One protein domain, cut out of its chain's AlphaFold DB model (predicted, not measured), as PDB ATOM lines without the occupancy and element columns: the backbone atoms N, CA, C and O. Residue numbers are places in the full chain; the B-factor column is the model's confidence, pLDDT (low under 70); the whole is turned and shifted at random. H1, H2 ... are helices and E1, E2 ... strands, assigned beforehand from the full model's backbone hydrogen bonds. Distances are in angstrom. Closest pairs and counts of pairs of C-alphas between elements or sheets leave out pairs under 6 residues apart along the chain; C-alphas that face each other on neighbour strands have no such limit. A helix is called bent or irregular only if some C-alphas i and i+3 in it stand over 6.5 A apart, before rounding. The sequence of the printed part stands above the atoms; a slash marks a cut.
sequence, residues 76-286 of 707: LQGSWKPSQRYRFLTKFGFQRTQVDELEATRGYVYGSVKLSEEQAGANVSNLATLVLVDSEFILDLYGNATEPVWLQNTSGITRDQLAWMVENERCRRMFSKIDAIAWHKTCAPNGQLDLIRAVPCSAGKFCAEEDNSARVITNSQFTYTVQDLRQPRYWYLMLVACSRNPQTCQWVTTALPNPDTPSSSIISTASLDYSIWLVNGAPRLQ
ATOM      1  N   LEU A  76     -49.909 -32.723  34.433       86.19
ATOM      2  CA  LEU A  76     -50.956 -31.795  34.835       86.19
ATOM      3  C   LEU A  76     -52.037 -31.746  33.756       86.19
ATOM      4  O   LEU A  76     -51.842 -31.136  32.701       86.19
ATOM      5  N   GLN A  77     -53.180 -32.363  34.040       88.94
ATOM      6  CA  GLN A  77     -54.396 -32.249  33.240       88.94
ATOM      7  C   GLN A  77     -55.484 -31.526  34.031       88.94
ATOM      8  O   GLN A  77     -55.646 -31.751  35.231       88.94
ATOM      9  N   GLY A  78     -56.260 -30.680  33.360       90.19
ATOM     10  CA  GLY A  78     -57.421 -30.043  33.969       90.19
ATOM     11  C   GLY A  78     -58.041 -28.950  33.108       90.19
ATOM     12  O   GLY A  78     -57.523 -28.599  32.049       90.19
ATOM     13  N   SER A  79     -59.148 -28.401  33.608       91.56
ATOM     14  CA  SER A  79     -59.845 -27.251  33.028       91.56
ATOM     15  C   SER A  79     -59.844 -26.081  34.012       91.56
ATOM     16  O   SER A  79     -59.911 -26.277  35.230       91.56
ATOM     17  N   TRP A  80     -59.760 -24.854  33.503       93.12
ATOM     18  CA  TRP A  80     -59.771 -23.622  34.293       93.12
ATOM     19  C   TRP A  80     -60.518 -22.498  33.567       93.12
ATOM     20  O   TRP A  80     -60.551 -22.462  32.339       93.12
ATOM     21  N   LYS A  81     -61.120 -21.561  34.312       90.56
ATOM     22  CA  LYS A  81     -61.881 -20.429  33.751       90.56
ATOM     23  C   LYS A  81     -61.296 -19.088  34.218       90.56
ATOM     24  O   LYS A  81     -61.097 -18.939  35.426       90.56
ATOM     25  N   PRO A  82     -61.089 -18.091  33.329       90.00
ATOM     26  CA  PRO A  82     -60.516 -16.789  33.689       90.00
ATOM     27  C   PRO A  82     -61.252 -16.062  34.816       90.00
ATOM     28  O   PRO A  82     -60.624 -15.358  35.601       90.00
ATOM     29  N   SER A  83     -62.561 -16.279  34.970       87.88
ATOM     30  CA  SER A  83     -63.367 -15.748  36.080       87.88
ATOM     31  C   SER A  83     -62.865 -16.135  37.484       87.88
ATOM     32  O   SER A  83     -63.172 -15.446  38.457       87.88
ATOM     33  N   GLN A  84     -62.040 -17.183  37.607       89.19
ATOM     34  CA  GLN A  84     -61.350 -17.552  38.851       89.19
ATOM     35  C   GLN A  84     -60.114 -16.675  39.154       89.19
ATOM     36  O   GLN A  84     -59.528 -16.816  40.224       89.19
ATOM     37  N   ARG A  85     -59.736 -15.751  38.253       90.31
ATOM     38  CA  ARG A  85     -58.584 -14.817  38.288       90.31
ATOM     39  C   ARG A  85     -57.199 -15.453  38.251       90.31
ATOM     40  O   ARG A  85     -56.355 -15.046  37.461       90.31
ATOM     41  N   TYR A  86     -56.955 -16.427  39.113       89.50
ATOM     42  CA  TYR A  86     -55.650 -17.025  39.343       89.50
ATOM     43  C   TYR A  86     -55.810 -18.520  39.600       89.50
ATOM     44  O   TYR A  86     -56.726 -18.943  40.307       89.50
ATOM     45  N   ARG A  87     -54.900 -19.328  39.059       90.44
ATOM     46  CA  ARG A  87     -54.791 -20.741  39.412       90.44
ATOM     47  C   ARG A  87     -53.341 -21.177  39.433       90.44
ATOM     48  O   ARG A  87     -52.698 -21.307  38.395       90.44
ATOM     49  N   PHE A  88     -52.873 -21.497  40.629       89.56
ATOM     50  CA  PHE A  88     -51.675 -22.297  40.803       89.56
ATOM     51  C   PHE A  88     -51.858 -23.682  40.159       89.56
ATOM     52  O   PHE A  88     -52.894 -24.325  40.367       89.56
ATOM     53  N   LEU A  89     -50.874 -24.121  39.368       89.88
ATOM     54  CA  LEU A  89     -50.879 -25.431  38.715       89.88
ATOM     55  C   LEU A  89     -49.949 -26.415  39.428       89.88
ATOM     56  O   LEU A  89     -50.413 -27.474  39.838       89.88
ATOM     57  N   THR A  90     -48.664 -26.079  39.594       88.69
ATOM     58  CA  THR A  90     -47.727 -26.919  40.355       88.69
ATOM     59  C   THR A  90     -46.475 -26.177  40.820       88.69
ATOM     60  O   THR A  90     -46.117 -25.122  40.289       88.69
ATOM     61  N   LYS A  91     -45.776 -26.799  41.773       88.94
ATOM     62  CA  LYS A  91     -44.394 -26.522  42.166       88.94
ATOM     63  C   LYS A  91     -43.525 -27.688  41.688       88.94
ATOM     64  O   LYS A  91     -43.890 -28.838  41.905       88.94
ATOM     65  N   PHE A  92     -42.368 -27.407  41.094       91.25
ATOM     66  CA  PHE A  92     -41.409 -28.433  40.676       91.25
ATOM     67  C   PHE A  92     -39.965 -27.982  40.923       91.25
ATOM     68  O   PHE A  92     -39.603 -26.830  40.686       91.25
ATOM     69  N   GLY A  93     -39.141 -28.882  41.445       92.25
ATOM     70  CA  GLY A  93     -37.721 -28.685  41.706       92.25
ATOM     71  C   GLY A  93     -36.892 -29.117  40.505       92.25
ATOM     72  O   GLY A  93     -36.787 -30.310  40.221       92.25
ATOM     73  N   PHE A  94     -36.267 -28.157  39.830       93.94
ATOM     74  CA  PHE A  94     -35.318 -28.447  38.762       93.94
ATOM     75  C   PHE A  94     -33.903 -28.593  39.322       93.94
ATOM     76  O   PHE A  94     -33.479 -27.831  40.199       93.94
ATOM     77  N   GLN A  95     -33.176 -29.590  38.819       92.75
ATOM     78  CA  GLN A  95     -31.792 -29.849  39.199       92.75
ATOM     79  C   GLN A  95     -30.836 -28.763  38.680       92.75
ATOM     80  O   GLN A  95     -31.156 -28.004  37.763       92.75
ATOM     81  N   ARG A  96     -29.621 -28.711  39.242       93.31
ATOM     82  CA  ARG A  96     -28.548 -27.860  38.710       93.31
ATOM     83  C   ARG A  96     -28.169 -28.338  37.306       93.31
ATOM     84  O   ARG A  96     -27.766 -29.488  37.133       93.31
ATOM     85  N   THR A  97     -28.232 -27.443  36.330       93.00
ATOM     86  CA  THR A  97     -27.784 -27.714  34.964       93.00
ATOM     87  C   THR A  97     -26.261 -27.808  34.918       93.00
ATOM     88  O   THR A  97     -25.549 -26.950  35.445       93.00
ATOM     89  N   GLN A  98     -25.753 -28.859  34.282       92.19
ATOM     90  CA  GLN A  98     -24.328 -29.076  34.051       92.19
ATOM     91  C   GLN A  98     -23.944 -28.513  32.680       92.19
ATOM     92  O   GLN A  98     -24.727 -28.593  31.737       92.19
ATOM     93  N   VAL A  99     -22.754 -27.919  32.559       92.06
ATOM     94  CA  VAL A  99     -22.324 -27.273  31.305       92.06
ATOM     95  C   VAL A  99     -22.060 -28.320  30.221       92.06
ATOM     96  O   VAL A  99     -22.497 -28.154  29.086       92.06
ATOM     97  N   ASP A 100     -21.414 -29.422  30.599       90.81
ATOM     98  CA  ASP A 100     -21.004 -30.505  29.698       90.81
ATOM     99  C   ASP A 100     -22.195 -31.359  29.216       90.81
ATOM    100  O   ASP A 100     -22.162 -31.943  28.136       90.81
ATOM    101  N   GLU A 101     -23.282 -31.385  29.995       89.94
ATOM    102  CA  GLU A 101     -24.471 -32.228  29.787       89.94
ATOM    103  C   GLU A 101     -25.761 -31.390  29.762       89.94
ATOM    104  O   GLU A 101     -26.801 -31.774  30.310       89.94
ATOM    105  N   LEU A 102     -25.695 -30.206  29.146       91.00
ATOM    106  CA  LEU A 102     -26.728 -29.168  29.236       91.00
ATOM    107  C   LEU A 102     -28.142 -29.668  28.897       91.00
ATOM    108  O   LEU A 102     -29.106 -29.295  29.557       91.00
ATOM    109  N   GLU A 103     -28.291 -30.525  27.883       90.00
ATOM    110  CA  GLU A 103     -29.604 -31.071  27.511       90.00
ATOM    111  C   GLU A 103     -30.130 -32.132  28.478       90.00
ATOM    112  O   GLU A 103     -31.337 -32.213  28.688       90.00
ATOM    113  N   ALA A 104     -29.249 -32.950  29.055       90.50
ATOM    114  CA  ALA A 104     -29.631 -34.027  29.963       90.50
ATOM    115  C   ALA A 104     -29.932 -33.520  31.384       90.50
ATOM    116  O   ALA A 104     -30.518 -34.250  32.175       90.50
ATOM    117  N   THR A 105     -29.548 -32.278  31.703       91.62
ATOM    118  CA  THR A 105     -29.557 -31.744  33.077       91.62
ATOM    119  C   THR A 105     -30.287 -30.404  33.244       91.62
ATOM    120  O   THR A 105     -30.414 -29.919  34.368       91.62
ATOM    121  N   ARG A 106     -30.789 -29.789  32.164       93.19
ATOM    122  CA  ARG A 106     -31.699 -28.630  32.236       93.19
ATOM    123  C   ARG A 106     -33.151 -29.065  32.419       93.19
ATOM    124  O   ARG A 106     -33.551 -30.122  31.937       93.19
ATOM    125  N   GLY A 107     -33.944 -28.238  33.088       94.44
ATOM    126  CA  GLY A 107     -35.374 -28.464  33.268       94.44
ATOM    127  C   GLY A 107     -36.181 -28.170  32.006       94.44
ATOM    128  O   GLY A 107     -35.833 -27.281  31.227       94.44
ATOM    129  N   TYR A 108     -37.288 -28.885  31.824       94.56
ATOM    130  CA  TYR A 108     -38.236 -28.663  30.733       94.56
ATOM    131  C   TYR A 108     -39.670 -28.595  31.264       94.56
ATOM    132  O   TYR A 108     -40.076 -29.438  32.063       94.56
ATOM    133  N   VAL A 109     -40.454 -27.634  30.763       95.69
ATOM    134  CA  VAL A 109     -41.914 -27.574  30.946       95.69
ATOM    135  C   VAL A 109     -42.569 -27.431  29.578       95.69
ATOM    136  O   VAL A 109     -42.331 -26.442  28.886       95.69
ATOM    137  N   TYR A 110     -43.377 -28.405  29.169       94.56
ATOM    138  CA  TYR A 110     -43.938 -28.469  27.816       94.56
ATOM    139  C   TYR A 110     -45.347 -29.061  27.805       94.56
ATOM    140  O   TYR A 110     -45.741 -29.792  28.712       94.56
ATOM    141  N   GLY A 111     -46.118 -28.763  26.762       94.31
ATOM    142  CA  GLY A 111     -47.451 -29.336  26.590       94.31
ATOM    143  C   GLY A 111     -48.371 -28.482  25.731       94.31
ATOM    144  O   GLY A 111     -47.926 -27.796  24.811       94.31
ATOM    145  N   SER A 112     -49.668 -28.522  26.029       93.44
ATOM    146  CA  SER A 112     -50.716 -27.773  25.327       93.44
ATOM    147  C   SER A 112     -51.672 -27.077  26.292       93.44
ATOM    148  O   SER A 112     -52.057 -27.669  27.302       93.44
ATOM    149  N   VAL A 113     -52.108 -25.867  25.935       93.12
ATOM    150  CA  VAL A 113     -53.205 -25.138  26.593       93.12
ATOM    151  C   VAL A 113     -54.132 -24.606  25.503       93.12
ATOM    152  O   VAL A 113     -53.719 -23.794  24.673       93.12
ATOM    153  N   LYS A 114     -55.376 -25.087  25.480       91.00
ATOM    154  CA  LYS A 114     -56.353 -24.864  24.402       91.00
ATOM    155  C   LYS A 114     -57.660 -24.318  24.971       91.00
ATOM    156  O   LYS A 114     -57.890 -24.401  26.173       91.00
ATOM    157  N   LEU A 115     -58.526 -23.788  24.108       89.88
ATOM    158  CA  LEU A 115     -59.945 -23.649  24.452       89.88
ATOM    159  C   LEU A 115     -60.566 -25.040  24.591       89.88
ATOM    160  O   LEU A 115     -60.191 -25.952  23.850       89.88
ATOM    161  N   SER A 116     -61.522 -25.172  25.505       86.50
ATOM    162  CA  SER A 116     -62.316 -26.391  25.649       86.50
ATOM    163  C   SER A 116     -63.154 -26.681  24.398       86.50
ATOM    164  O   SER A 116     -63.519 -25.760  23.660       86.50
ATOM    165  N   GLU A 117     -63.459 -27.956  24.136       76.88
ATOM    166  CA  GLU A 117     -64.011 -28.406  22.846       76.88
ATOM    167  C   GLU A 117     -65.359 -27.754  22.498       76.88
ATOM    168  O   GLU A 117     -65.570 -27.376  21.346       76.88
ATOM    169  N   GLU A 118     -66.214 -27.499  23.497       72.38
ATOM    170  CA  GLU A 118     -67.486 -26.760  23.354       72.38
ATOM    171  C   GLU A 118     -67.320 -25.356  22.737       72.38
ATOM    172  O   GLU A 118     -68.270 -24.774  22.214       72.38
ATOM    173  N   GLN A 119     -66.115 -24.789  22.823       72.50
ATOM    174  CA  GLN A 119     -65.789 -23.405  22.481       72.50
ATOM    175  C   GLN A 119     -64.692 -23.307  21.408       72.50
ATOM    176  O   GLN A 119     -64.308 -22.204  21.022       72.50
ATOM    177  N   ALA A 120     -64.211 -24.436  20.872       62.44
ATOM    178  CA  ALA A 120     -63.086 -24.492  19.934       62.44
ATOM    179  C   ALA A 120     -63.329 -23.762  18.592       62.44
ATOM    180  O   ALA A 120     -62.375 -23.446  17.881       62.44
ATOM    181  N   GLY A 121     -64.588 -23.463  18.250       61.31
ATOM    182  CA  GLY A 121     -64.953 -22.628  17.096       61.31
ATOM    183  C   GLY A 121     -64.805 -21.114  17.320       61.31
ATOM    184  O   GLY A 121     -64.907 -20.348  16.362       61.31
ATOM    185  N   ALA A 122     -64.574 -20.657  18.554       66.81
ATOM    186  CA  ALA A 122     -64.413 -19.242  18.870       66.81
ATOM    187  C   ALA A 122     -62.960 -18.788  18.652       66.81
ATOM    188  O   ALA A 122     -62.030 -19.299  19.274       66.81
ATOM    189  N   ASN A 123     -62.751 -17.782  17.797       69.06
ATOM    190  CA  ASN A 123     -61.424 -17.221  17.514       69.06
ATOM    191  C   ASN A 123     -60.954 -16.268  18.636       69.06
ATOM    192  O   ASN A 123     -60.823 -15.063  18.428       69.06
ATOM    193  N   VAL A 124     -60.758 -16.808  19.843       75.81
ATOM    194  CA  VAL A 124     -60.322 -16.070  21.039       75.81
ATOM    195  C   VAL A 124     -58.837 -16.327  21.289       75.81
ATOM    196  O   VAL A 124     -58.434 -17.441  21.617       75.81
ATOM    197  N   SER A 125     -58.023 -15.282  21.161       74.94
ATOM    198  CA  SER A 125     -56.600 -15.271  21.518       74.94
ATOM    199  C   SER A 125     -56.361 -14.526  22.835       74.94
ATOM    200  O   SER A 125     -57.121 -13.622  23.177       74.94
ATOM    201  N   ASN A 126     -55.262 -14.842  23.524       80.31
ATOM    202  CA  ASN A 126     -54.756 -14.100  24.688       80.31
ATOM    203  C   ASN A 126     -55.785 -13.991  25.838       80.31
ATOM    204  O   ASN A 126     -55.967 -12.931  26.439       80.31
ATOM    205  N   LEU A 127     -56.464 -15.104  26.123       87.75
ATOM    206  CA  LEU A 127     -57.474 -15.274  27.171       87.75
ATOM    207  C   LEU A 127     -56.879 -15.250  28.585       87.75
ATOM    208  O   LEU A 127     -57.564 -14.895  29.539       87.75
ATOM    209  N   ALA A 128     -55.624 -15.660  28.729       92.50
ATOM    210  CA  ALA A 128     -54.865 -15.649  29.971       92.50
ATOM    211  C   ALA A 128     -53.363 -15.729  29.665       92.50
ATOM    212  O   ALA A 128     -52.957 -15.931  28.518       92.50
ATOM    213  N   THR A 129     -52.549 -15.620  30.710       94.50
ATOM    214  CA  THR A 129     -51.103 -15.843  30.641       94.50
ATOM    215  C   THR A 129     -50.737 -17.064  31.473       94.50
ATOM    216  O   THR A 129     -51.081 -17.145  32.654       94.50
ATOM    217  N   LEU A 130     -50.043 -18.018  30.855       95.75
ATOM    218  CA  LEU A 130     -49.331 -19.077  31.560       95.75
ATOM    219  C   LEU A 130     -47.997 -18.491  32.033       95.75
ATOM    220  O   LEU A 130     -47.272 -17.908  31.229       95.75
ATOM    221  N   VAL A 131     -47.686 -18.632  33.320       95.38
ATOM    222  CA  VAL A 131     -46.500 -18.043  33.958       95.38
ATOM    223  C   VAL A 131     -45.681 -19.142  34.624       95.38
ATOM    224  O   VAL A 131     -46.227 -19.939  35.390       95.38
ATOM    225  N   LEU A 132     -44.378 -19.157  34.347       95.56
ATOM    226  CA  LEU A 132     -43.382 -20.017  34.979       95.56
ATOM    227  C   LEU A 132     -42.295 -19.135  35.606       95.56
ATOM    228  O   LEU A 132     -41.588 -18.425  34.898       95.56
ATOM    229  N   VAL A 133     -42.163 -19.174  36.932       93.94
ATOM    230  CA  VAL A 133     -41.202 -18.351  37.693       93.94
ATOM    231  C   VAL A 133     -40.534 -19.142  38.811       93.94
ATOM    232  O   VAL A 133     -41.067 -20.158  39.254       93.94
ATOM    233  N   ASP A 134     -39.379 -18.683  39.290       91.12
ATOM    234  CA  ASP A 134     -38.693 -19.286  40.434       91.12
ATOM    235  C   ASP A 134     -39.159 -18.701  41.789       91.12
ATOM    236  O   ASP A 134     -40.040 -17.832  41.869       91.12
ATOM    237  N   SER A 135     -38.562 -19.195  42.875       82.19
ATOM    238  CA  SER A 135     -38.848 -18.771  44.250       82.19
ATOM    239  C   SER A 135     -38.618 -17.278  44.555       82.19
ATOM    240  O   SER A 135     -39.103 -16.807  45.580       82.19
ATOM    241  N   GLU A 136     -37.898 -16.523  43.720       85.38
ATOM    242  CA  GLU A 136     -37.625 -15.095  43.945       85.38
ATOM    243  C   GLU A 136     -38.776 -14.187  43.471       85.38
ATOM    244  O   GLU A 136     -38.905 -13.052  43.932       85.38
ATOM    245  N   PHE A 137     -39.642 -14.676  42.577       88.44
ATOM    246  CA  PHE A 137     -40.769 -13.904  42.029       88.44
ATOM    247  C   PHE A 137     -42.132 -14.391  42.530       88.44
ATOM    248  O   PHE A 137     -43.073 -13.602  42.558       88.44
ATOM    249  N   ILE A 138     -42.250 -15.656  42.961       88.12
ATOM    250  CA  ILE A 138     -43.530 -16.230  43.414       88.12
ATOM    251  C   ILE A 138     -44.160 -15.463  44.585       88.12
ATOM    252  O   ILE A 138     -45.375 -15.277  44.591       88.12
ATOM    253  N   LEU A 139     -43.361 -14.985  45.548       82.88
ATOM    254  CA  LEU A 139     -43.868 -14.283  46.733       82.88
ATOM    255  C   LEU A 139     -44.511 -12.942  46.362       82.88
ATOM    256  O   LEU A 139     -45.657 -12.693  46.730       82.88
ATOM    257  N   ASP A 140     -43.816 -12.124  45.567       86.12
ATOM    258  CA  ASP A 140     -44.336 -10.836  45.095       86.12
ATOM    259  C   ASP A 140     -45.554 -11.038  44.178       86.12
ATOM    260  O   ASP A 140     -46.552 -10.327  44.291       86.12
ATOM    261  N   LEU A 141     -45.501 -12.037  43.291       89.00
ATOM    262  CA  LEU A 141     -46.579 -12.364  42.357       89.00
ATOM    263  C   LEU A 141     -47.855 -12.824  43.084       89.00
ATOM    264  O   LEU A 141     -48.949 -12.372  42.749       89.00
ATOM    265  N   TYR A 142     -47.723 -13.692  44.091       85.38
ATOM    266  CA  TYR A 142     -48.840 -14.222  44.879       85.38
ATOM    267  C   TYR A 142     -49.377 -13.211  45.908       85.38
ATOM    268  O   TYR A 142     -50.593 -13.112  46.102       85.38
ATOM    269  N   GLY A 143     -48.502 -12.403  46.513       84.88
ATOM    270  CA  GLY A 143     -48.900 -11.284  47.371       84.88
ATOM    271  C   GLY A 143     -49.748 -10.277  46.595       84.88
ATOM    272  O   GLY A 143     -50.916 -10.074  46.918       84.88
ATOM    273  N   ASN A 144     -49.234  -9.759  45.475       90.06
ATOM    274  CA  ASN A 144     -49.982  -8.829  44.620       90.06
ATOM    275  C   ASN A 144     -51.258  -9.444  44.010       90.06
ATOM    276  O   ASN A 144     -52.202  -8.714  43.706       90.06
ATOM    277  N   ALA A 145     -51.328 -10.772  43.845       86.06
ATOM    278  CA  ALA A 145     -52.561 -11.447  43.437       86.06
ATOM    279  C   ALA A 145     -53.638 -11.416  44.532       86.06
ATOM    280  O   ALA A 145     -54.814 -11.220  44.224       86.06
ATOM    281  N   THR A 146     -53.252 -11.597  45.798       84.38
ATOM    282  CA  THR A 146     -54.177 -11.755  46.934       84.38
ATOM    283  C   THR A 146     -54.492 -10.453  47.680       84.38
ATOM    284  O   THR A 146     -55.550 -10.361  48.302       84.38
ATOM    285  N   GLU A 147     -53.644  -9.424  47.592       85.50
ATOM    286  CA  GLU A 147     -53.831  -8.155  48.308       85.50
ATOM    287  C   GLU A 147     -55.078  -7.342  47.875       85.50
ATOM    288  O   GLU A 147     -55.492  -7.364  46.706       85.50
ATOM    289  N   PRO A 148     -55.686  -6.566  48.797       84.06
ATOM    290  CA  PRO A 148     -56.767  -5.641  48.477       84.06
ATOM    291  C   PRO A 148     -56.232  -4.392  47.757       84.06
ATOM    292  O   PRO A 148     -55.498  -3.581  48.323       84.06
ATOM    293  N   VAL A 149     -56.643  -4.210  46.502       86.44
ATOM    294  CA  VAL A 149     -56.278  -3.053  45.675       86.44
ATOM    295  C   VAL A 149     -57.308  -1.934  45.855       86.44
ATOM    296  O   VAL A 149     -58.496  -2.123  45.596       86.44
ATOM    297  N   TRP A 150     -56.839  -0.753  46.261       81.31
ATOM    298  CA  TRP A 150     -57.661   0.440  46.484       81.31
ATOM    299  C   TRP A 150     -57.375   1.507  45.424       81.31
ATOM    300  O   TRP A 150     -56.217   1.848  45.181       81.31
ATOM    301  N   LEU A 151     -58.432   2.062  44.822       81.19
ATOM    302  CA  LEU A 151     -58.355   3.168  43.864       81.19
ATOM    303  C   LEU A 151     -58.900   4.458  44.491       81.19
ATOM    304  O   LEU A 151     -59.892   4.437  45.219       81.19
ATOM    305  N   GLN A 152     -58.254   5.583  44.191       78.62
ATOM    306  CA  GLN A 152     -58.676   6.918  44.626       78.62
ATOM    307  C   GLN A 152     -59.582   7.573  43.568       78.62
ATOM    308  O   GLN A 152     -59.513   7.228  42.391       78.62
ATOM    309  N   ASN A 153     -60.410   8.540  43.983       72.00
ATOM    310  CA  ASN A 153     -61.268   9.366  43.115       72.00
ATOM    311  C   ASN A 153     -62.246   8.578  42.213       72.00
ATOM    312  O   ASN A 153     -62.340   8.812  41.012       72.00
ATOM    313  N   THR A 154     -63.028   7.672  42.804       75.31
ATOM    314  CA  THR A 154     -64.002   6.806  42.102       75.31
ATOM    315  C   THR A 154     -65.372   7.457  41.829       75.31
ATOM    316  O   THR A 154     -66.339   6.777  41.480       75.31
ATOM    317  N   SER A 155     -65.493   8.776  41.994       79.12
ATOM    318  CA  SER A 155     -66.753   9.520  41.858       79.12
ATOM    319  C   SER A 155     -67.302   9.489  40.427       79.12
ATOM    320  O   SER A 155     -66.658   9.995  39.511       79.12
ATOM    321  N   GLY A 156     -68.515   8.956  40.251       83.38
ATOM    322  CA  GLY A 156     -69.204   8.877  38.954       83.38
ATOM    323  C   GLY A 156     -68.933   7.601  38.146       83.38
ATOM    324  O   GLY A 156     -69.496   7.447  37.067       83.38
ATOM    325  N   ILE A 157     -68.113   6.678  38.659       85.62
ATOM    326  CA  ILE A 157     -67.786   5.404  37.999       85.62
ATOM    327  C   ILE A 157     -68.834   4.337  38.364       85.62
ATOM    328  O   ILE A 157     -69.266   4.250  39.517       85.62
ATOM    329  N   THR A 158     -69.249   3.505  37.402       87.06
ATOM    330  CA  THR A 158     -70.161   2.376  37.679       87.06
ATOM    331  C   THR A 158     -69.465   1.257  38.467       87.06
ATOM    332  O   THR A 158     -68.239   1.139  38.461       87.06
ATOM    333  N   ARG A 159     -70.239   0.389  39.139       85.62
ATOM    334  CA  ARG A 159     -69.690  -0.741  39.916       85.62
ATOM    335  C   ARG A 159     -68.794  -1.650  39.066       85.62
ATOM    336  O   ARG A 159     -67.744  -2.075  39.540       85.62
ATOM    337  N   ASP A 160     -69.202  -1.917  37.831       84.56
ATOM    338  CA  ASP A 160     -68.537  -2.893  36.968       84.56
ATOM    339  C   ASP A 160     -67.275  -2.299  36.319       84.56
ATOM    340  O   ASP A 160     -66.245  -2.970  36.260       84.56
ATOM    341  N   GLN A 161     -67.298  -1.006  35.964       87.81
ATOM    342  CA  GLN A 161     -66.088  -0.249  35.606       87.81
ATOM    343  C   GLN A 161     -65.091  -0.197  36.766       87.81
ATOM    344  O   GLN A 161     -63.908  -0.462  36.559       87.81
ATOM    345  N   LEU A 162     -65.549   0.061  37.997       88.94
ATOM    346  CA  LEU A 162     -64.677   0.056  39.172       88.94
ATOM    347  C   LEU A 162     -64.044  -1.326  39.403       88.94
ATOM    348  O   LEU A 162     -62.836  -1.412  39.614       88.94
ATOM    349  N   ALA A 163     -64.825  -2.407  39.314       88.75
ATOM    350  CA  ALA A 163     -64.314  -3.771  39.455       88.75
ATOM    351  C   ALA A 163     -63.276  -4.119  38.371       88.75
ATOM    352  O   ALA A 163     -62.213  -4.656  38.685       88.75
ATOM    353  N   TRP A 164     -63.539  -3.762  37.110       88.94
ATOM    354  CA  TRP A 164     -62.604  -3.969  36.001       88.94
ATOM    355  C   TRP A 164     -61.307  -3.153  36.166       88.94
ATOM    356  O   TRP A 164     -60.211  -3.684  35.977       88.94
ATOM    357  N   MET A 165     -61.398  -1.893  36.610       89.88
ATOM    358  CA  MET A 165     -60.227  -1.054  36.908       89.88
ATOM    359  C   MET A 165     -59.372  -1.608  38.059       89.88
ATOM    360  O   MET A 165     -58.144  -1.591  37.960       89.88
ATOM    361  N   VAL A 166     -59.995  -2.119  39.128       90.88
ATOM    362  CA  VAL A 166     -59.298  -2.743  40.269       90.88
ATOM    363  C   VAL A 166     -58.524  -3.991  39.832       90.88
ATOM    364  O   VAL A 166     -57.364  -4.159  40.206       90.88
ATOM    365  N   GLU A 167     -59.116  -4.842  38.994       91.12
ATOM    366  CA  GLU A 167     -58.460  -6.071  38.532       91.12
ATOM    367  C   GLU A 167     -57.395  -5.814  37.446       91.12
ATOM    368  O   GLU A 167     -56.386  -6.517  37.408       91.12
ATOM    369  N   ASN A 168     -57.527  -4.761  36.629       92.31
ATOM    370  CA  ASN A 168     -56.427  -4.273  35.780       92.31
ATOM    371  C   ASN A 168     -55.211  -3.839  36.612       92.31
ATOM    372  O   ASN A 168     -54.070  -4.158  36.278       92.31
ATOM    373  N   GLU A 169     -55.448  -3.112  37.704       92.31
ATOM    374  CA  GLU A 169     -54.393  -2.664  38.611       92.31
ATOM    375  C   GLU A 169     -53.744  -3.846  39.356       92.31
ATOM    376  O   GLU A 169     -52.518  -3.899  39.457       92.31
ATOM    377  N   ARG A 170     -54.526  -4.861  39.759       93.31
ATOM    378  CA  ARG A 170     -53.999  -6.153  40.244       93.31
ATOM    379  C   ARG A 170     -53.059  -6.797  39.218       93.31
ATOM    380  O   ARG A 170     -51.929  -7.137  39.562       93.31
ATOM    381  N   CYS A 171     -53.484  -6.903  37.956       94.06
ATOM    382  CA  CYS A 171     -52.652  -7.449  36.878       94.06
ATOM    383  C   CYS A 171     -51.325  -6.688  36.716       94.06
ATOM    384  O   CYS A 171     -50.265  -7.308  36.639       94.06
ATOM    385  N   ARG A 172     -51.349  -5.348  36.713       93.62
ATOM    386  CA  ARG A 172     -50.123  -4.532  36.623       93.62
ATOM    387  C   ARG A 172     -49.166  -4.789  37.784       93.62
ATOM    388  O   ARG A 172     -47.968  -4.934  37.559       93.62
ATOM    389  N   ARG A 173     -49.684  -4.872  39.012       92.75
ATOM    390  CA  ARG A 173     -48.878  -5.142  40.211       92.75
ATOM    391  C   ARG A 173     -48.234  -6.521  40.162       92.75
ATOM    392  O   ARG A 173     -47.021  -6.616  40.319       92.75
ATOM    393  N   MET A 174     -49.022  -7.551  39.852       92.62
ATOM    394  CA  MET A 174     -48.559  -8.933  39.693       92.62
ATOM    395  C   MET A 174     -47.367  -9.053  38.733       92.62
ATOM    396  O   MET A 174     -46.367  -9.679  39.073       92.62
ATOM    397  N   PHE A 175     -47.444  -8.427  37.555       93.75
ATOM    398  CA  PHE A 175     -46.395  -8.539  36.535       93.75
ATOM    399  C   PHE A 175     -45.282  -7.482  36.634       93.75
ATOM    400  O   PHE A 175     -44.285  -7.609  35.931       93.75
ATOM    401  N   SER A 176     -45.389  -6.490  37.525       90.88
ATOM    402  CA  SER A 176     -44.452  -5.353  37.629       90.88
ATOM    403  C   SER A 176     -42.963  -5.742  37.703       90.88
ATOM    404  O   SER A 176     -42.142  -5.168  36.991       90.88
ATOM    405  N   LYS A 177     -42.616  -6.744  38.521       91.38
ATOM    406  CA  LYS A 177     -41.246  -7.275  38.667       91.38
ATOM    407  C   LYS A 177     -40.838  -8.200  37.510       91.38
ATOM    408  O   LYS A 177     -39.664  -8.269  37.160       91.38
ATOM    409  N   ILE A 178     -41.806  -8.893  36.910       92.06
ATOM    410  CA  ILE A 178     -41.603  -9.844  35.805       92.06
ATOM    411  C   ILE A 178     -41.313  -9.090  34.500       92.06
ATOM    412  O   ILE A 178     -40.396  -9.456  33.770       92.06
ATOM    413  N   ASP A 179     -42.021  -7.989  34.240       90.88
ATOM    414  CA  ASP A 179     -41.863  -7.144  33.047       90.88
ATOM    415  C   ASP A 179     -40.462  -6.541  32.873       90.88
ATOM    416  O   ASP A 179     -40.083  -6.188  31.757       90.88
ATOM    417  N   ALA A 180     -39.680  -6.434  33.950       88.69
ATOM    418  CA  ALA A 180     -38.311  -5.927  33.904       88.69
ATOM    419  C   ALA A 180     -37.299  -6.928  33.306       88.69
ATOM    420  O   ALA A 180     -36.193  -6.528  32.941       88.69
ATOM    421  N   ILE A 181     -37.648  -8.220  33.234       91.69
ATOM    422  CA  ILE A 181     -36.721  -9.313  32.880       91.69
ATOM    423  C   ILE A 181     -37.296 -10.333  31.889       91.69
ATOM    424  O   ILE A 181     -36.520 -10.992  31.191       91.69
ATOM    425  N   ALA A 182     -38.620 -10.480  31.821       92.38
ATOM    426  CA  ALA A 182     -39.286 -11.438  30.952       92.38
ATOM    427  C   ALA A 182     -39.194 -11.006  29.487       92.38
ATOM    428  O   ALA A 182     -39.518  -9.872  29.131       92.38
ATOM    429  N   TRP A 183     -38.781 -11.928  28.626       92.06
ATOM    430  CA  TRP A 183     -38.802 -11.723  27.189       92.06
ATOM    431  C   TRP A 183     -40.237 -11.736  26.652       92.06
ATOM    432  O   TRP A 183     -41.051 -12.583  27.016       92.06
ATOM    433  N   HIS A 184     -40.541 -10.798  25.757       90.19
ATOM    434  CA  HIS A 184     -41.792 -10.776  25.007       90.19
ATOM    435  C   HIS A 184     -41.570 -10.096  23.655       90.19
ATOM    436  O   HIS A 184     -41.399  -8.877  23.598       90.19
ATOM    437  N   LYS A 185     -41.705 -10.856  22.565       87.38
ATOM    438  CA  LYS A 185     -41.557 -10.449  21.153       87.38
ATOM    439  C   LYS A 185     -41.802  -8.962  20.836       87.38
ATOM    440  O   LYS A 185     -40.891  -8.285  20.373       87.38
ATOM    441  N   THR A 186     -43.011  -8.446  21.092       89.19
ATOM    442  CA  THR A 186     -43.364  -7.034  20.821       89.19
ATOM    443  C   THR A 186     -42.932  -6.052  21.919       89.19
ATOM    444  O   THR A 186     -42.390  -4.996  21.617       89.19
ATOM    445  N   CYS A 187     -43.208  -6.369  23.189       90.12
ATOM    446  CA  CYS A 187     -43.175  -5.407  24.296       90.12
ATOM    447  C   CYS A 187     -41.887  -5.409  25.134       90.12
ATOM    448  O   CYS A 187     -41.605  -4.423  25.808       90.12
ATOM    449  N   ALA A 188     -41.122  -6.499  25.108       91.38
ATOM    450  CA  ALA A 188     -39.865  -6.658  25.833       91.38
ATOM    451  C   ALA A 188     -38.880  -7.540  25.030       91.38
ATOM    452  O   ALA A 188     -38.488  -8.615  25.493       91.38
ATOM    453  N   PRO A 189     -38.465  -7.124  23.815       88.12
ATOM    454  CA  PRO A 189     -37.572  -7.920  22.963       88.12
ATOM    455  C   PRO A 189     -36.170  -8.118  23.563       88.12
ATOM    456  O   PRO A 189     -35.475  -9.057  23.185       88.12
ATOM    457  N   ASN A 190     -35.776  -7.261  24.513       89.19
ATOM    458  CA  ASN A 190     -34.497  -7.312  25.231       89.19
ATOM    459  C   ASN A 190     -34.577  -8.071  26.574       89.19
ATOM    460  O   ASN A 190     -33.610  -8.046  27.337       89.19
ATOM    461  N   GLY A 191     -35.717  -8.696  26.903       88.31
ATOM    462  CA  GLY A 191     -35.848  -9.506  28.118       88.31
ATOM    463  C   GLY A 191     -34.890 -10.701  28.110       88.31
ATOM    464  O   GLY A 191     -34.591 -11.261  27.055       88.31
ATOM    465  N   GLN A 192     -34.383 -11.072  29.286       88.44
ATOM    466  CA  GLN A 192     -33.335 -12.087  29.441       88.44
ATOM    467  C   GLN A 192     -33.881 -13.483  29.755       88.44
ATOM    468  O   GLN A 192     -33.202 -14.470  29.475       88.44
ATOM    469  N   LEU A 193     -35.073 -13.574  30.356       90.00
ATOM    470  CA  LEU A 193     -35.655 -14.831  30.829       90.00
ATOM    471  C   LEU A 193     -36.971 -15.158  30.124       90.00
ATOM    472  O   LEU A 193     -37.787 -14.279  29.850       90.00
ATOM    473  N   ASP A 194     -37.194 -16.444  29.882       90.56
ATOM    474  CA  ASP A 194     -38.367 -16.956  29.179       90.56
ATOM    475  C   ASP A 194     -39.427 -17.452  30.180       90.56
ATOM    476  O   ASP A 194     -39.378 -18.596  30.629       90.56
ATOM    477  N   LEU A 195     -40.328 -16.554  30.604       93.25
ATOM    478  CA  LEU A 195     -41.177 -16.742  31.799       93.25
ATOM    479  C   LEU A 195     -42.693 -16.790  31.527       93.25
ATOM    480  O   LEU A 195     -43.454 -17.181  32.415       93.25
ATOM    481  N   ILE A 196     -43.151 -16.355  30.345       93.75
ATOM    482  CA  ILE A 196     -44.580 -16.144  30.041       93.75
ATOM    483  C   ILE A 196     -44.998 -16.680  28.659       93.75
ATOM    484  O   ILE A 196     -44.225 -16.637  27.701       93.75
ATOM    485  N   ARG A 197     -46.253 -17.137  28.545       93.06
ATOM    486  CA  ARG A 197     -46.929 -17.489  27.279       93.06
ATOM    487  C   ARG A 197     -48.373 -16.995  27.268       93.06
ATOM    488  O   ARG A 197     -49.098 -17.228  28.239       93.06
ATOM    489  N   ALA A 198     -48.823 -16.393  26.170       92.06
ATOM    490  CA  ALA A 198     -50.239 -16.114  25.959       92.06
ATOM    491  C   ALA A 198     -50.988 -17.411  25.610       92.06
ATOM    492  O   ALA A 198     -50.592 -18.162  24.717       92.06
ATOM    493  N   VAL A 199     -52.093 -17.667  26.311       92.25
ATOM    494  CA  VAL A 199     -52.958 -18.843  26.122       92.25
ATOM    495  C   VAL A 199     -54.416 -18.399  25.906       92.25
ATOM    496  O   VAL A 199     -54.798 -17.343  26.415       92.25
ATOM    497  N   PRO A 200     -55.265 -19.128  25.151       91.69
ATOM    498  CA  PRO A 200     -55.031 -20.421  24.508       91.69
ATOM    499  C   PRO A 200     -54.059 -20.319  23.332       91.69
ATOM    500  O   PRO A 200     -53.968 -19.290  22.665       91.69
ATOM    501  N   CYS A 201     -53.400 -21.429  23.028       89.31
ATOM    502  CA  CYS A 201     -52.587 -21.568  21.829       89.31
ATOM    503  C   CYS A 201     -53.443 -22.229  20.742       89.31
ATOM    504  O   CYS A 201     -54.054 -23.276  20.980       89.31
ATOM    505  N   SER A 202     -53.543 -21.606  19.564       84.81
ATOM    506  CA  SER A 202     -54.504 -22.011  18.526       84.81
ATOM    507  C   SER A 202     -54.345 -23.481  18.122       84.81
ATOM    508  O   SER A 202     -53.227 -23.984  18.023       84.81
ATOM    509  N   ALA A 203     -55.457 -24.167  17.847       79.00
ATOM    510  CA  ALA A 203     -55.447 -25.586  17.488       79.00
ATOM    511  C   ALA A 203     -54.480 -25.879  16.320       79.00
ATOM    512  O   ALA A 203     -54.517 -25.217  15.282       79.00
ATOM    513  N   GLY A 204     -53.588 -26.856  16.514       76.81
ATOM    514  CA  GLY A 204     -52.562 -27.233  15.534       76.81
ATOM    515  C   GLY A 204     -51.398 -26.243  15.370       76.81
ATOM    516  O   GLY A 204     -50.575 -26.442  14.483       76.81
ATOM    517  N   LYS A 205     -51.307 -25.191  16.196       85.31
ATOM    518  CA  LYS A 205     -50.222 -24.194  16.173       85.31
ATOM    519  C   LYS A 205     -49.521 -24.091  17.528       85.31
ATOM    520  O   LYS A 205     -50.077 -24.471  18.560       85.31
ATOM    521  N   PHE A 206     -48.310 -23.542  17.509       90.31
ATOM    522  CA  PHE A 206     -47.583 -23.145  18.713       90.31
ATOM    523  C   PHE A 206     -48.204 -21.894  19.364       90.31
ATOM    524  O   PHE A 206     -49.049 -21.221  18.764       90.31
ATOM    525  N   CYS A 207     -47.806 -21.601  20.601       89.62
ATOM    526  CA  CYS A 207     -48.184 -20.379  21.316       89.62
ATOM    527  C   CYS A 207     -47.534 -19.127  20.687       89.62
ATOM    528  O   CYS A 207     -46.577 -19.238  19.921       89.62
ATOM    529  N   ALA A 208     -48.063 -17.932  20.970       85.44
ATOM    530  CA  ALA A 208     -47.727 -16.715  20.216       85.44
ATOM    531  C   ALA A 208     -46.257 -16.261  20.346       85.44
ATOM    532  O   ALA A 208     -45.742 -15.581  19.458       85.44
ATOM    533  N   GLU A 209     -45.596 -16.645  21.438       86.44
ATOM    534  CA  GLU A 209     -44.203 -16.320  21.759       86.44
ATOM    535  C   GLU A 209     -43.194 -17.385  21.276       86.44
ATOM    536  O   GLU A 209     -41.986 -17.175  21.367       86.44
ATOM    537  N   GLU A 210     -43.659 -18.529  20.757       88.94
ATOM    538  CA  GLU A 210     -42.808 -19.650  20.324       88.94
ATOM    539  C   GLU A 210     -42.217 -19.414  18.921       88.94
ATOM    540  O   GLU A 210     -42.609 -20.027  17.927       88.94
ATOM    541  N   ASP A 211     -41.241 -18.510  18.846       78.94
ATOM    542  CA  ASP A 211     -40.631 -18.050  17.589       78.94
ATOM    543  C   ASP A 211     -39.758 -19.089  16.861       78.94
ATOM    544  O   ASP A 211     -39.376 -18.871  15.709       78.94
ATOM    545  N   ASN A 212     -39.425 -20.220  17.491       83.19
ATOM    546  CA  ASN A 212     -38.584 -21.255  16.887       83.19
ATOM    547  C   ASN A 212     -39.108 -22.670  17.168       83.19
ATOM    548  O   ASN A 212     -38.829 -23.265  18.211       83.19
ATOM    549  N   SER A 213     -39.785 -23.247  16.173       85.44
ATOM    550  CA  SER A 213     -40.356 -24.598  16.219       85.44
ATOM    551  C   SER A 213     -39.344 -25.716  16.495       85.44
ATOM    552  O   SER A 213     -39.739 -26.763  16.995       85.44
ATOM    553  N   ALA A 214     -38.046 -25.512  16.236       85.88
ATOM    554  CA  ALA A 214     -37.003 -26.495  16.544       85.88
ATOM    555  C   ALA A 214     -36.629 -26.556  18.040       85.88
ATOM    556  O   ALA A 214     -35.866 -27.436  18.439       85.88
ATOM    557  N   ARG A 215     -37.139 -25.633  18.871       85.81
ATOM    558  CA  ARG A 215     -36.998 -25.668  20.340       85.81
ATOM    559  C   ARG A 215     -38.178 -26.339  21.046       85.81
ATOM    560  O   ARG A 215     -38.015 -26.793  22.176       85.81
ATOM    561  N   VAL A 216     -39.340 -26.407  20.394       90.94
ATOM    562  CA  VAL A 216     -40.565 -26.968  20.973       90.94
ATOM    563  C   VAL A 216     -40.501 -28.498  20.958       90.94
ATOM    564  O   VAL A 216     -40.182 -29.108  19.938       90.94
ATOM    565  N   ILE A 217     -40.825 -29.136  22.085       91.62
ATOM    566  CA  ILE A 217     -40.911 -30.598  22.181       91.62
ATOM    567  C   ILE A 217     -42.015 -31.123  21.250       91.62
ATOM    568  O   ILE A 217     -43.119 -30.580  21.186       91.62
ATOM    569  N   THR A 218     -41.736 -32.219  20.541       89.00
ATOM    570  CA  THR A 218     -42.686 -32.885  19.635       89.00
ATOM    571  C   THR A 218     -44.047 -33.120  20.298       89.00
ATOM    572  O   THR A 218     -44.109 -33.531  21.455       89.00
ATOM    573  N   ASN A 219     -45.130 -32.893  19.549       88.25
ATOM    574  CA  ASN A 219     -46.529 -32.953  20.008       88.25
ATOM    575  C   ASN A 219     -46.936 -31.889  21.057       88.25
ATOM    576  O   ASN A 219     -48.039 -31.968  21.596       88.25
ATOM    577  N   SER A 220     -46.102 -30.871  21.306       92.12
ATOM    578  CA  SER A 220     -46.396 -29.746  22.213       92.12
ATOM    579  C   SER A 220     -46.692 -28.446  21.453       92.12
ATOM    580  O   SER A 220     -46.302 -28.282  20.300       92.12
ATOM    581  N   GLN A 221     -47.372 -27.502  22.111       93.19
ATOM    582  CA  GLN A 221     -47.625 -26.142  21.614       93.19
ATOM    583  C   GLN A 221     -46.663 -25.096  22.200       93.19
ATOM    584  O   GLN A 221     -46.511 -24.033  21.606       93.19
ATOM    585  N   PHE A 222     -46.023 -25.386  23.336       94.12
ATOM    586  CA  PHE A 222     -44.977 -24.559  23.947       94.12
ATOM    587  C   PHE A 222     -43.895 -25.418  24.600       94.12
ATOM    588  O   PHE A 222     -44.104 -26.609  24.864       94.12
ATOM    589  N   THR A 223     -42.742 -24.818  24.884       94.69
ATOM    590  CA  THR A 223     -41.685 -25.409  25.714       94.69
ATOM    591  C   THR A 223     -40.877 -24.313  26.401       94.69
ATOM    592  O   THR A 223     -40.129 -23.593  25.749       94.69
ATOM    593  N   TYR A 224     -40.956 -24.247  27.728       94.50
ATOM    594  CA  TYR A 224     -39.978 -23.524  28.536       94.50
ATOM    595  C   TYR A 224     -38.760 -24.416  28.801       94.50
ATOM    596  O   TYR A 224     -38.909 -25.599  29.127       94.50
ATOM    597  N   THR A 225     -37.558 -23.837  28.741       92.88
ATOM    598  CA  THR A 225     -36.311 -24.490  29.173       92.88
ATOM    599  C   THR A 225     -35.741 -23.780  30.398       92.88
ATOM    600  O   THR A 225     -35.314 -22.631  30.299       92.88
ATOM    601  N   VAL A 226     -35.705 -24.466  31.538       93.62
ATOM    602  CA  VAL A 226     -35.212 -23.941  32.819       93.62
ATOM    603  C   VAL A 226     -33.739 -24.304  33.000       93.62
ATOM    604  O   VAL A 226     -33.374 -25.474  32.925       93.62
ATOM    605  N   GLN A 227     -32.891 -23.311  33.273       91.88
ATOM    606  CA  GLN A 227     -31.446 -23.493  33.426       91.88
ATOM    607  C   GLN A 227     -30.902 -22.669  34.607       91.88
ATOM    608  O   GLN A 227     -30.858 -21.444  34.535       91.88
ATOM    609  N   ASP A 228     -30.422 -23.341  35.659       90.25
ATOM    610  CA  ASP A 228     -29.601 -22.742  36.726       90.25
ATOM    611  C   ASP A 228     -28.283 -23.527  36.836       90.25
ATOM    612  O   ASP A 228     -28.266 -24.727  37.109       90.25
ATOM    613  N   LEU A 229     -27.161 -22.845  36.584       91.69
ATOM    614  CA  LEU A 229     -25.814 -23.426  36.622       91.69
ATOM    615  C   LEU A 229     -25.223 -23.496  38.044       91.69
ATOM    616  O   LEU A 229     -24.258 -24.231  38.271       91.69
ATOM    617  N   ARG A 230     -25.770 -22.719  38.990       90.38
ATOM    618  CA  ARG A 230     -25.271 -22.560  40.365       90.38
ATOM    619  C   ARG A 230     -25.865 -23.606  41.302       90.38
ATOM    620  O   ARG A 230     -25.111 -24.266  42.011       90.38
ATOM    621  N   GLN A 231     -27.188 -23.758  41.318       89.56
ATOM    622  CA  GLN A 231     -27.887 -24.604  42.295       89.56
ATOM    623  C   GLN A 231     -29.222 -25.152  41.757       89.56
ATOM    624  O   GLN A 231     -29.812 -24.530  40.878       89.56
ATOM    625  N   PRO A 232     -29.736 -26.276  42.290       91.81
ATOM    626  CA  PRO A 232     -31.136 -26.648  42.087       91.81
ATOM    627  C   PRO A 232     -32.073 -25.580  42.681       91.81
ATOM    628  O   PRO A 232     -31.750 -24.965  43.702       91.81
ATOM    629  N   ARG A 233     -33.245 -25.373  42.070       90.62
ATOM    630  CA  ARG A 233     -34.269 -24.415  42.535       90.62
ATOM    631  C   ARG A 233     -35.683 -24.949  42.346       90.62
ATOM    632  O   ARG A 233     -35.949 -25.722  41.428       90.62
ATOM    633  N   TYR A 234     -36.599 -24.453  43.172       90.88
ATOM    634  CA  TYR A 234     -38.030 -24.611  42.942       90.88
ATOM    635  C   TYR A 234     -38.559 -23.560  41.968       90.88
ATOM    636  O   TYR A 234     -38.271 -22.369  42.101       90.88
ATOM    637  N   TRP A 235     -39.364 -24.033  41.025       92.88
ATOM    638  CA  TRP A 235     -40.098 -23.248  40.046       92.88
ATOM    639  C   TRP A 235     -41.597 -23.530  40.168       92.88
ATOM    640  O   TRP A 235     -42.022 -24.611  40.575       92.88
ATOM    641  N   TYR A 236     -42.392 -22.523  39.836       92.81
ATOM    642  CA  TYR A 236     -43.809 -22.419  40.145       92.81
ATOM    643  C   TYR A 236     -44.555 -22.089  38.851       92.81
ATOM    644  O   TYR A 236     -44.272 -21.078  38.205       92.81
ATOM    645  N   LEU A 237     -45.495 -22.956  38.467       93.75
ATOM    646  CA  LEU A 237     -46.294 -22.838  37.248       93.75
ATOM    647  C   LEU A 237     -47.735 -22.451  37.604       93.75
ATOM    648  O   LEU A 237     -48.348 -23.060  38.485       93.75
ATOM    649  N   MET A 238     -48.298 -21.463  36.908       93.19
ATOM    650  CA  MET A 238     -49.655 -20.967  37.168       93.19
ATOM    651  C   MET A 238     -50.322 -20.347  35.934       93.19
ATOM    652  O   MET A 238     -49.653 -19.883  35.014       93.19
ATOM    653  N   LEU A 239     -51.655 -20.302  35.948       94.06
ATOM    654  CA  LEU A 239     -52.483 -19.542  35.011       94.06
ATOM    655  C   LEU A 239     -52.975 -18.255  35.678       94.06
ATOM    656  O   LEU A 239     -53.442 -18.273  36.820       94.06
ATOM    657  N   VAL A 240     -52.896 -17.141  34.950       94.75
ATOM    658  CA  VAL A 240     -53.330 -15.819  35.417       94.75
ATOM    659  C   VAL A 240     -54.265 -15.187  34.387       94.75
ATOM    660  O   VAL A 240     -53.919 -15.087  33.211       94.75
ATOM    661  N   ALA A 241     -55.434 -14.715  34.821       93.88
ATOM    662  CA  ALA A 241     -56.443 -14.035  34.001       93.88
ATOM    663  C   ALA A 241     -56.071 -12.565  33.718       93.88
ATOM    664  O   ALA A 241     -56.844 -11.628  33.943       93.88
ATOM    665  N   CYS A 242     -54.840 -12.386  33.255       93.31
ATOM    666  CA  CYS A 242     -54.255 -11.137  32.815       93.31
ATOM    667  C   CYS A 242     -53.670 -11.374  31.425       93.31
ATOM    668  O   CYS A 242     -53.064 -12.415  31.164       93.31
ATOM    669  N   SER A 243     -53.850 -10.403  30.544       91.81
ATOM    670  CA  SER A 243     -53.437 -10.443  29.148       91.81
ATOM    671  C   SER A 243     -52.689  -9.159  28.819       91.81
ATOM    672  O   SER A 243     -53.088  -8.076  29.259       91.81
ATOM    673  N   ARG A 244     -51.585  -9.263  28.078       90.19
ATOM    674  CA  ARG A 244     -50.805  -8.094  27.669       90.19
ATOM    675  C   ARG A 244     -51.343  -7.562  26.349       90.19
ATOM    676  O   ARG A 244     -51.351  -8.265  25.341       90.19
ATOM    677  N   ASN A 245     -51.785  -6.308  26.344       88.94
ATOM    678  CA  ASN A 245     -52.202  -5.637  25.119       88.94
ATOM    679  C   ASN A 245     -50.962  -5.402  24.226       88.94
ATOM    680  O   ASN A 245     -50.039  -4.720  24.671       88.94
ATOM    681  N   PRO A 246     -50.899  -5.924  22.986       85.19
ATOM    682  CA  PRO A 246     -49.684  -5.855  22.174       85.19
ATOM    683  C   PRO A 246     -49.431  -4.480  21.533       85.19
ATOM    684  O   PRO A 246     -48.364  -4.283  20.960       85.19
ATOM    685  N   GLN A 247     -50.378  -3.534  21.609       88.94
ATOM    686  CA  GLN A 247     -50.215  -2.158  21.123       88.94
ATOM    687  C   GLN A 247     -49.807  -1.177  22.233       88.94
ATOM    688  O   GLN A 247     -48.996  -0.291  21.991       88.94
ATOM    689  N   THR A 248     -50.363  -1.313  23.442       91.38
ATOM    690  CA  THR A 248     -50.058  -0.434  24.590       91.38
ATOM    691  C   THR A 248     -49.034  -1.031  25.554       91.38
ATOM    692  O   THR A 248     -48.562  -0.338  26.453       91.38
ATOM    693  N   CYS A 249     -48.724  -2.321  25.404       90.81
ATOM    694  CA  CYS A 249     -47.855  -3.124  26.265       90.81
ATOM    695  C   CYS A 249     -48.247  -3.174  27.753       90.81
ATOM    696  O   CYS A 249     -47.488  -3.714  28.561       90.81
ATOM    697  N   GLN A 250     -49.443  -2.687  28.107       92.38
ATOM    698  CA  GLN A 250     -50.013  -2.783  29.449       92.38
ATOM    699  C   GLN A 250     -50.753  -4.106  29.666       92.38
ATOM    700  O   GLN A 250     -51.335  -4.681  28.742       92.38
ATOM    701  N   TRP A 251     -50.781  -4.537  30.924       93.12
ATOM    702  CA  TRP A 251     -51.595  -5.650  31.394       93.12
ATOM    703  C   TRP A 251     -53.050  -5.228  31.614       93.12
ATOM    704  O   TRP A 251     -53.321  -4.170  32.186       93.12
ATOM    705  N   VAL A 252     -53.970  -6.080  31.164       92.00
ATOM    706  CA  VAL A 252     -55.428  -5.922  31.257       92.00
ATOM    707  C   VAL A 252     -56.021  -7.231  31.784       92.00
ATOM    708  O   VAL A 252     -55.533  -8.309  31.440       92.00
ATOM    709  N   THR A 253     -57.057  -7.170  32.619       91.56
ATOM    710  CA  THR A 253     -57.742  -8.370  33.113       91.56
ATOM    711  C   THR A 253     -58.595  -9.029  32.029       91.56
ATOM    712  O   THR A 253     -59.218  -8.360  31.205       91.56
ATOM    713  N   THR A 254     -58.655 -10.357  32.068       90.62
ATOM    714  CA  THR A 254     -59.585 -11.193  31.294       90.62
ATOM    715  C   THR A 254     -60.592 -11.929  32.184       90.62
ATOM    716  O   THR A 254     -61.498 -12.589  31.678       90.62
ATOM    717  N   ALA A 255     -60.479 -11.793  33.512       89.06
ATOM    718  CA  ALA A 255     -61.426 -12.366  34.472       89.06
ATOM    719  C   ALA A 255     -62.806 -11.695  34.418       89.06
ATOM    720  O   ALA A 255     -63.822 -12.327  34.706       89.06
ATOM    721  N   LEU A 256     -62.827 -10.411  34.053       88.38
ATOM    722  CA  LEU A 256     -64.017  -9.580  33.922       88.38
ATOM    723  C   LEU A 256     -64.115  -9.051  32.482       88.38
ATOM    724  O   LEU A 256     -63.083  -8.698  31.906       88.38
ATOM    725  N   PRO A 257     -65.325  -8.956  31.900       84.88
ATOM    726  CA  PRO A 257     -65.506  -8.267  30.629       84.88
ATOM    727  C   PRO A 257     -65.148  -6.782  30.785       84.88
ATOM    728  O   PRO A 257     -65.379  -6.188  31.837       84.88
ATOM    729  N   ASN A 258     -64.618  -6.174  29.725       85.12
ATOM    730  CA  ASN A 258     -64.467  -4.726  29.652       85.12
ATOM    731  C   ASN A 258     -65.859  -4.099  29.422       85.12
ATOM    732  O   ASN A 258     -66.429  -4.324  28.347       85.12
ATOM    733  N   PRO A 259     -66.404  -3.317  30.371       81.56
ATOM    734  CA  PRO A 259     -67.747  -2.738  30.257       81.56
ATOM    735  C   PRO A 259     -67.896  -1.796  29.056       81.56
ATOM    736  O   PRO A 259     -68.985  -1.695  28.498       81.56
ATOM    737  N   ASP A 260     -66.803  -1.177  28.605       77.12
ATOM    738  CA  ASP A 260     -66.823  -0.238  27.483       77.12
ATOM    739  C   ASP A 260     -66.795  -0.960  26.109       77.12
ATOM    740  O   ASP A 260     -66.960  -0.325  25.068       77.12
ATOM    741  N   THR A 261     -66.611  -2.294  26.071       73.88
ATOM    742  CA  THR A 261     -66.620  -3.104  24.831       73.88
ATOM    743  C   THR A 261     -67.354  -4.453  25.010       73.88
ATOM    744  O   THR A 261     -66.765  -5.409  25.536       73.88
ATOM    745  N   PRO A 262     -68.607  -4.607  24.527       59.78
ATOM    746  CA  PRO A 262     -69.467  -5.760  24.852       59.78
ATOM    747  C   PRO A 262     -69.033  -7.105  24.238       59.78
ATOM    748  O   PRO A 262     -69.453  -8.166  24.709       59.78
ATOM    749  N   SER A 263     -68.149  -7.093  23.235       59.09
ATOM    750  CA  SER A 263     -67.527  -8.297  22.653       59.09
ATOM    751  C   SER A 263     -66.654  -9.085  23.643       59.09
ATOM    752  O   SER A 263     -66.329 -10.243  23.392       59.09
ATOM    753  N   SER A 264     -66.301  -8.490  24.786       58.78
ATOM    754  CA  SER A 264     -65.490  -9.117  25.837       58.78
ATOM    755  C   SER A 264     -66.239 -10.140  26.713       58.78
ATOM    756  O   SER A 264     -65.615 -10.856  27.489       58.78
ATOM    757  N   SER A 265     -67.562 -10.266  26.577       61.19
ATOM    758  CA  SER A 265     -68.409 -11.177  27.375       61.19
ATOM    759  C   SER A 265     -68.098 -12.677  27.203       61.19
ATOM    760  O   SER A 265     -68.291 -13.464  28.131       61.19
ATOM    761  N   ILE A 266     -67.559 -13.078  26.048       64.38
ATOM    762  CA  ILE A 266     -67.133 -14.465  25.773       64.38
ATOM    763  C   ILE A 266     -65.818 -14.801  26.512       64.38
ATOM    764  O   ILE A 266     -65.559 -15.952  26.850       64.38
ATOM    765  N   ILE A 267     -64.996 -13.790  26.818       68.62
ATOM    766  CA  ILE A 267     -63.654 -13.951  27.400       68.62
ATOM    767  C   ILE A 267     -63.744 -14.450  28.854       68.62
ATOM    768  O   ILE A 267     -63.073 -15.406  29.227       68.62
ATOM    769  N   SER A 268     -64.630 -13.890  29.680       65.81
ATOM    770  CA  SER A 268     -64.764 -14.315  31.086       65.81
ATOM    771  C   SER A 268     -65.489 -15.660  31.272       65.81
ATOM    772  O   SER A 268     -65.417 -16.256  32.352       65.81
ATOM    773  N   THR A 269     -66.190 -16.146  30.240       75.44
ATOM    774  CA  THR A 269     -67.004 -17.377  30.271       75.44
ATOM    775  C   THR A 269     -66.324 -18.593  29.632       75.44
ATOM    776  O   THR A 269     -66.755 -19.727  29.873       75.44
ATOM    777  N   ALA A 270     -65.248 -18.383  28.870       83.69
ATOM    778  CA  ALA A 270     -64.489 -19.449  28.229       83.69
ATOM    779  C   ALA A 270     -63.704 -20.334  29.225       83.69
ATOM    780  O   ALA A 270     -63.295 -19.878  30.295       83.69
ATOM    781  N   SER A 271     -63.472 -21.600  28.863       89.06
ATOM    782  CA  SER A 271     -62.617 -22.541  29.605       89.06
ATOM    783  C   SER A 271     -61.326 -22.841  28.847       89.06
ATOM    784  O   SER A 271     -61.339 -23.067  27.635       89.06
ATOM    785  N   LEU A 272     -60.217 -22.877  29.587       90.88
ATOM    786  CA  LEU A 272     -58.921 -23.365  29.136       90.88
ATOM    787  C   LEU A 272     -58.685 -24.780  29.643       90.88
ATOM    788  O   LEU A 272     -58.606 -24.990  30.855       90.88
ATOM    789  N   ASP A 273     -58.477 -25.703  28.714       92.94
ATOM    790  CA  ASP A 273     -58.090 -27.075  29.012       92.94
ATOM    791  C   ASP A 273     -56.581 -27.219  28.783       92.94
ATOM    792  O   ASP A 273     -56.049 -26.859  27.724       92.94
ATOM    793  N   TYR A 274     -55.874 -27.696  29.808       92.94
ATOM    794  CA  TYR A 274     -54.417 -27.799  29.828       92.94
ATOM    795  C   TYR A 274     -53.948 -29.241  30.024       92.94
ATOM    796  O   TYR A 274     -54.599 -30.060  30.668       92.94
ATOM    797  N   SER A 275     -52.794 -29.536  29.431       93.38
ATOM    798  CA  SER A 275     -52.118 -30.830  29.448       93.38
ATOM    799  C   SER A 275     -50.617 -30.543  29.399       93.38
ATOM    800  O   SER A 275     -50.102 -30.178  28.340       93.38
ATOM    801  N   ILE A 276     -49.945 -30.580  30.556       93.94
ATOM    802  CA  ILE A 276     -48.580 -30.053  30.747       93.94
ATOM    803  C   ILE A 276     -47.704 -31.061  31.500       93.94
ATOM    804  O   ILE A 276     -48.122 -31.625  32.508       93.94
ATOM    805  N   TRP A 277     -46.475 -31.247  31.024       92.69
ATOM    806  CA  TRP A 277     -45.425 -32.062  31.633       92.69
ATOM    807  C   TRP A 277     -44.296 -31.178  32.171       92.69
ATOM    808  O   TRP A 277     -43.997 -30.128  31.596       92.69
ATOM    809  N   LEU A 278     -43.658 -31.623  33.254       93.56
ATOM    810  CA  LEU A 278     -42.487 -30.997  33.869       93.56
ATOM    811  C   LEU A 278     -41.455 -32.094  34.133       93.56
ATOM    812  O   LEU A 278     -41.797 -33.072  34.781       93.56
ATOM    813  N   VAL A 279     -40.229 -31.967  33.623       93.69
ATOM    814  CA  VAL A 279     -39.203 -33.027  33.729       93.69
ATOM    815  C   VAL A 279     -37.794 -32.465  33.904       93.69
ATOM    816  O   VAL A 279     -37.475 -31.366  33.437       93.69
ATOM    817  N   ASN A 280     -36.932 -33.246  34.552       93.50
ATOM    818  CA  ASN A 280     -35.506 -32.976  34.683       93.50
ATOM    819  C   ASN A 280     -34.734 -33.634  33.521       93.50
ATOM    820  O   ASN A 280     -34.733 -34.853  33.366       93.50
ATOM    821  N   GLY A 281     -34.089 -32.830  32.671       92.44
ATOM    822  CA  GLY A 281     -33.449 -33.285  31.432       92.44
ATOM    823  C   GLY A 281     -34.405 -33.385  30.237       92.44
ATOM    824  O   GLY A 281     -35.625 -33.349  30.376       92.44
ATOM    825  N   ALA A 282     -33.858 -33.484  29.024       91.56
ATOM    826  CA  ALA A 282     -34.653 -33.513  27.797       91.56
ATOM    827  C   ALA A 282     -35.491 -34.803  27.669       91.56
ATOM    828  O   ALA A 282     -34.928 -35.886  27.818       91.56
ATOM    829  N   PRO A 283     -36.776 -34.742  27.258       89.94
ATOM    830  CA  PRO A 283     -37.608 -35.938  27.035       89.94
ATOM    831  C   PRO A 283     -36.986 -36.961  26.073       89.94
ATOM    832  O   PRO A 283     -37.063 -38.168  26.289       89.94
ATOM    833  N   ARG A 284     -36.271 -36.485  25.041       89.44
ATOM    834  CA  ARG A 284     -35.521 -37.336  24.092       89.44
ATOM    835  C   ARG A 284     -34.347 -38.102  24.723       89.44
ATOM    836  O   ARG A 284     -33.774 -38.968  24.070       89.44
ATOM    837  N   LEU A 285     -33.986 -37.765  25.962       89.50
ATOM    838  CA  LEU A 285     -32.905 -38.338  26.759       89.50
ATOM    839  C   LEU A 285     -33.421 -38.965  28.074       89.50
ATOM    840  O   LEU A 285     -32.617 -39.176  28.974       89.50
ATOM    841  N   GLN A 286     -34.709 -39.335  28.199       84.94
ATOM    842  CA  GLN A 286     -35.246 -40.025  29.397       84.94
ATOM    843  C   GLN A 286     -34.415 -41.264  29.808       84.94
ATOM    844  O   GLN A 286     -34.343 -41.615  30.984       84.94
TER     845      GLN A 286
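This is residues 76 to 286 of the 707 residues of an uncharacterized protein of Opisthorchis viverrini (UniProt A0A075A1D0). Two strongly twisted sheets of four strands each, E1 E10 E3 E6 and E2 E7 E4 E5, lie face to face as a sandwich with their strands nearly aligned. Over the other face of the second sheet lies H2, which folds back into the long helix H3, and H3 packs on the small hairpin E8 and E9. The printed part has 211 residues, in the order E1 E2 H1 E3 E4 H2 H3 E5 E6 E7 E8 E9 H4 E10; both large sheets are antiparallel. The class is mixed, helices and strands, with 97 residues, under half, in named elements. It is compact, with a radius of gyration of the C-alphas of 17.7 A, yet elongated, spanning 63 by 37 by 29 A.

One sheet runs E1 (residues 76 to 80), E10 (272 to 280), E3 (107 to 115), E6 (222 to 226). Across its pairs N 78 and O 274 are 3.2 A apart, N 110 and O 277 3.0 A, and N 109 and O 224 3.0 A, within hydrogen-bond range. The other runs E2 (86 to 94), E7 (233 to 240), E4 (128 to 134), E5 (196 to 199), with N 92 and O 235 at 2.9 A, N 131 and O 238 at 2.9 A, and N 130 and O 197 at 2.9 A. The parts of the two that face each other are 9.4 A centre to centre. H2 (138 to 146) is on this second sheet, over E7, at a height over the sheet of 10.1 A. H3 (159 to 175) touches H2 with residues 170 to 175 alone, closest at the C-alphas of Leu 141 and Met 174, 4.8 A, at a shallow tilt of 7 degrees, opposite ways, a helical hairpin. E7 runs on into E8 (242 to 244) at 91 degrees, and E8 forms a hairpin with E9 (251 to 253), N 243 and O 252 being 2.8 A apart. The C-alphas of Asn 168 in H3 and Val 252 in E9 are 4.9 A apart, their closest. H1 (102 to 105) only grazes the first sheet, with residues 103 to 105. H4 (262 to 266) is apart from H3. In H2 and H3 every O i to N i+4 pair is within hydrogen-bond range; H4 has 0 of 1, with 1 of 2 O i to N i+3 pairs, and H1 is too short for an i+4 pair.

E1 begins at C-alpha 76, (-50.956, -31.795, 34.835). E3 is 26.5 A long, E10 25.9 A, H3 24.8 A, E2 23.3 A and E7 22.1 A. H3 begins at C-alpha 159, (-69.690, -0.741, 39.916), and E10 ends at C-alpha 280, (-35.506, -32.976, 34.683). H4 is irregular, but only just: C-alphas 263 and 266 are 6.9 A apart.

The two C-alphas farthest apart, those of Asp 100 and Gly 156, are 62.9 A apart. The printed part has no cut. The links E3 to E4, H2 to H3, H3 to E5 and E5 to E6 are long. Mean pLDDT of the printed part is 87.8; residues 120 to 123 and 262 to 268 are under 70.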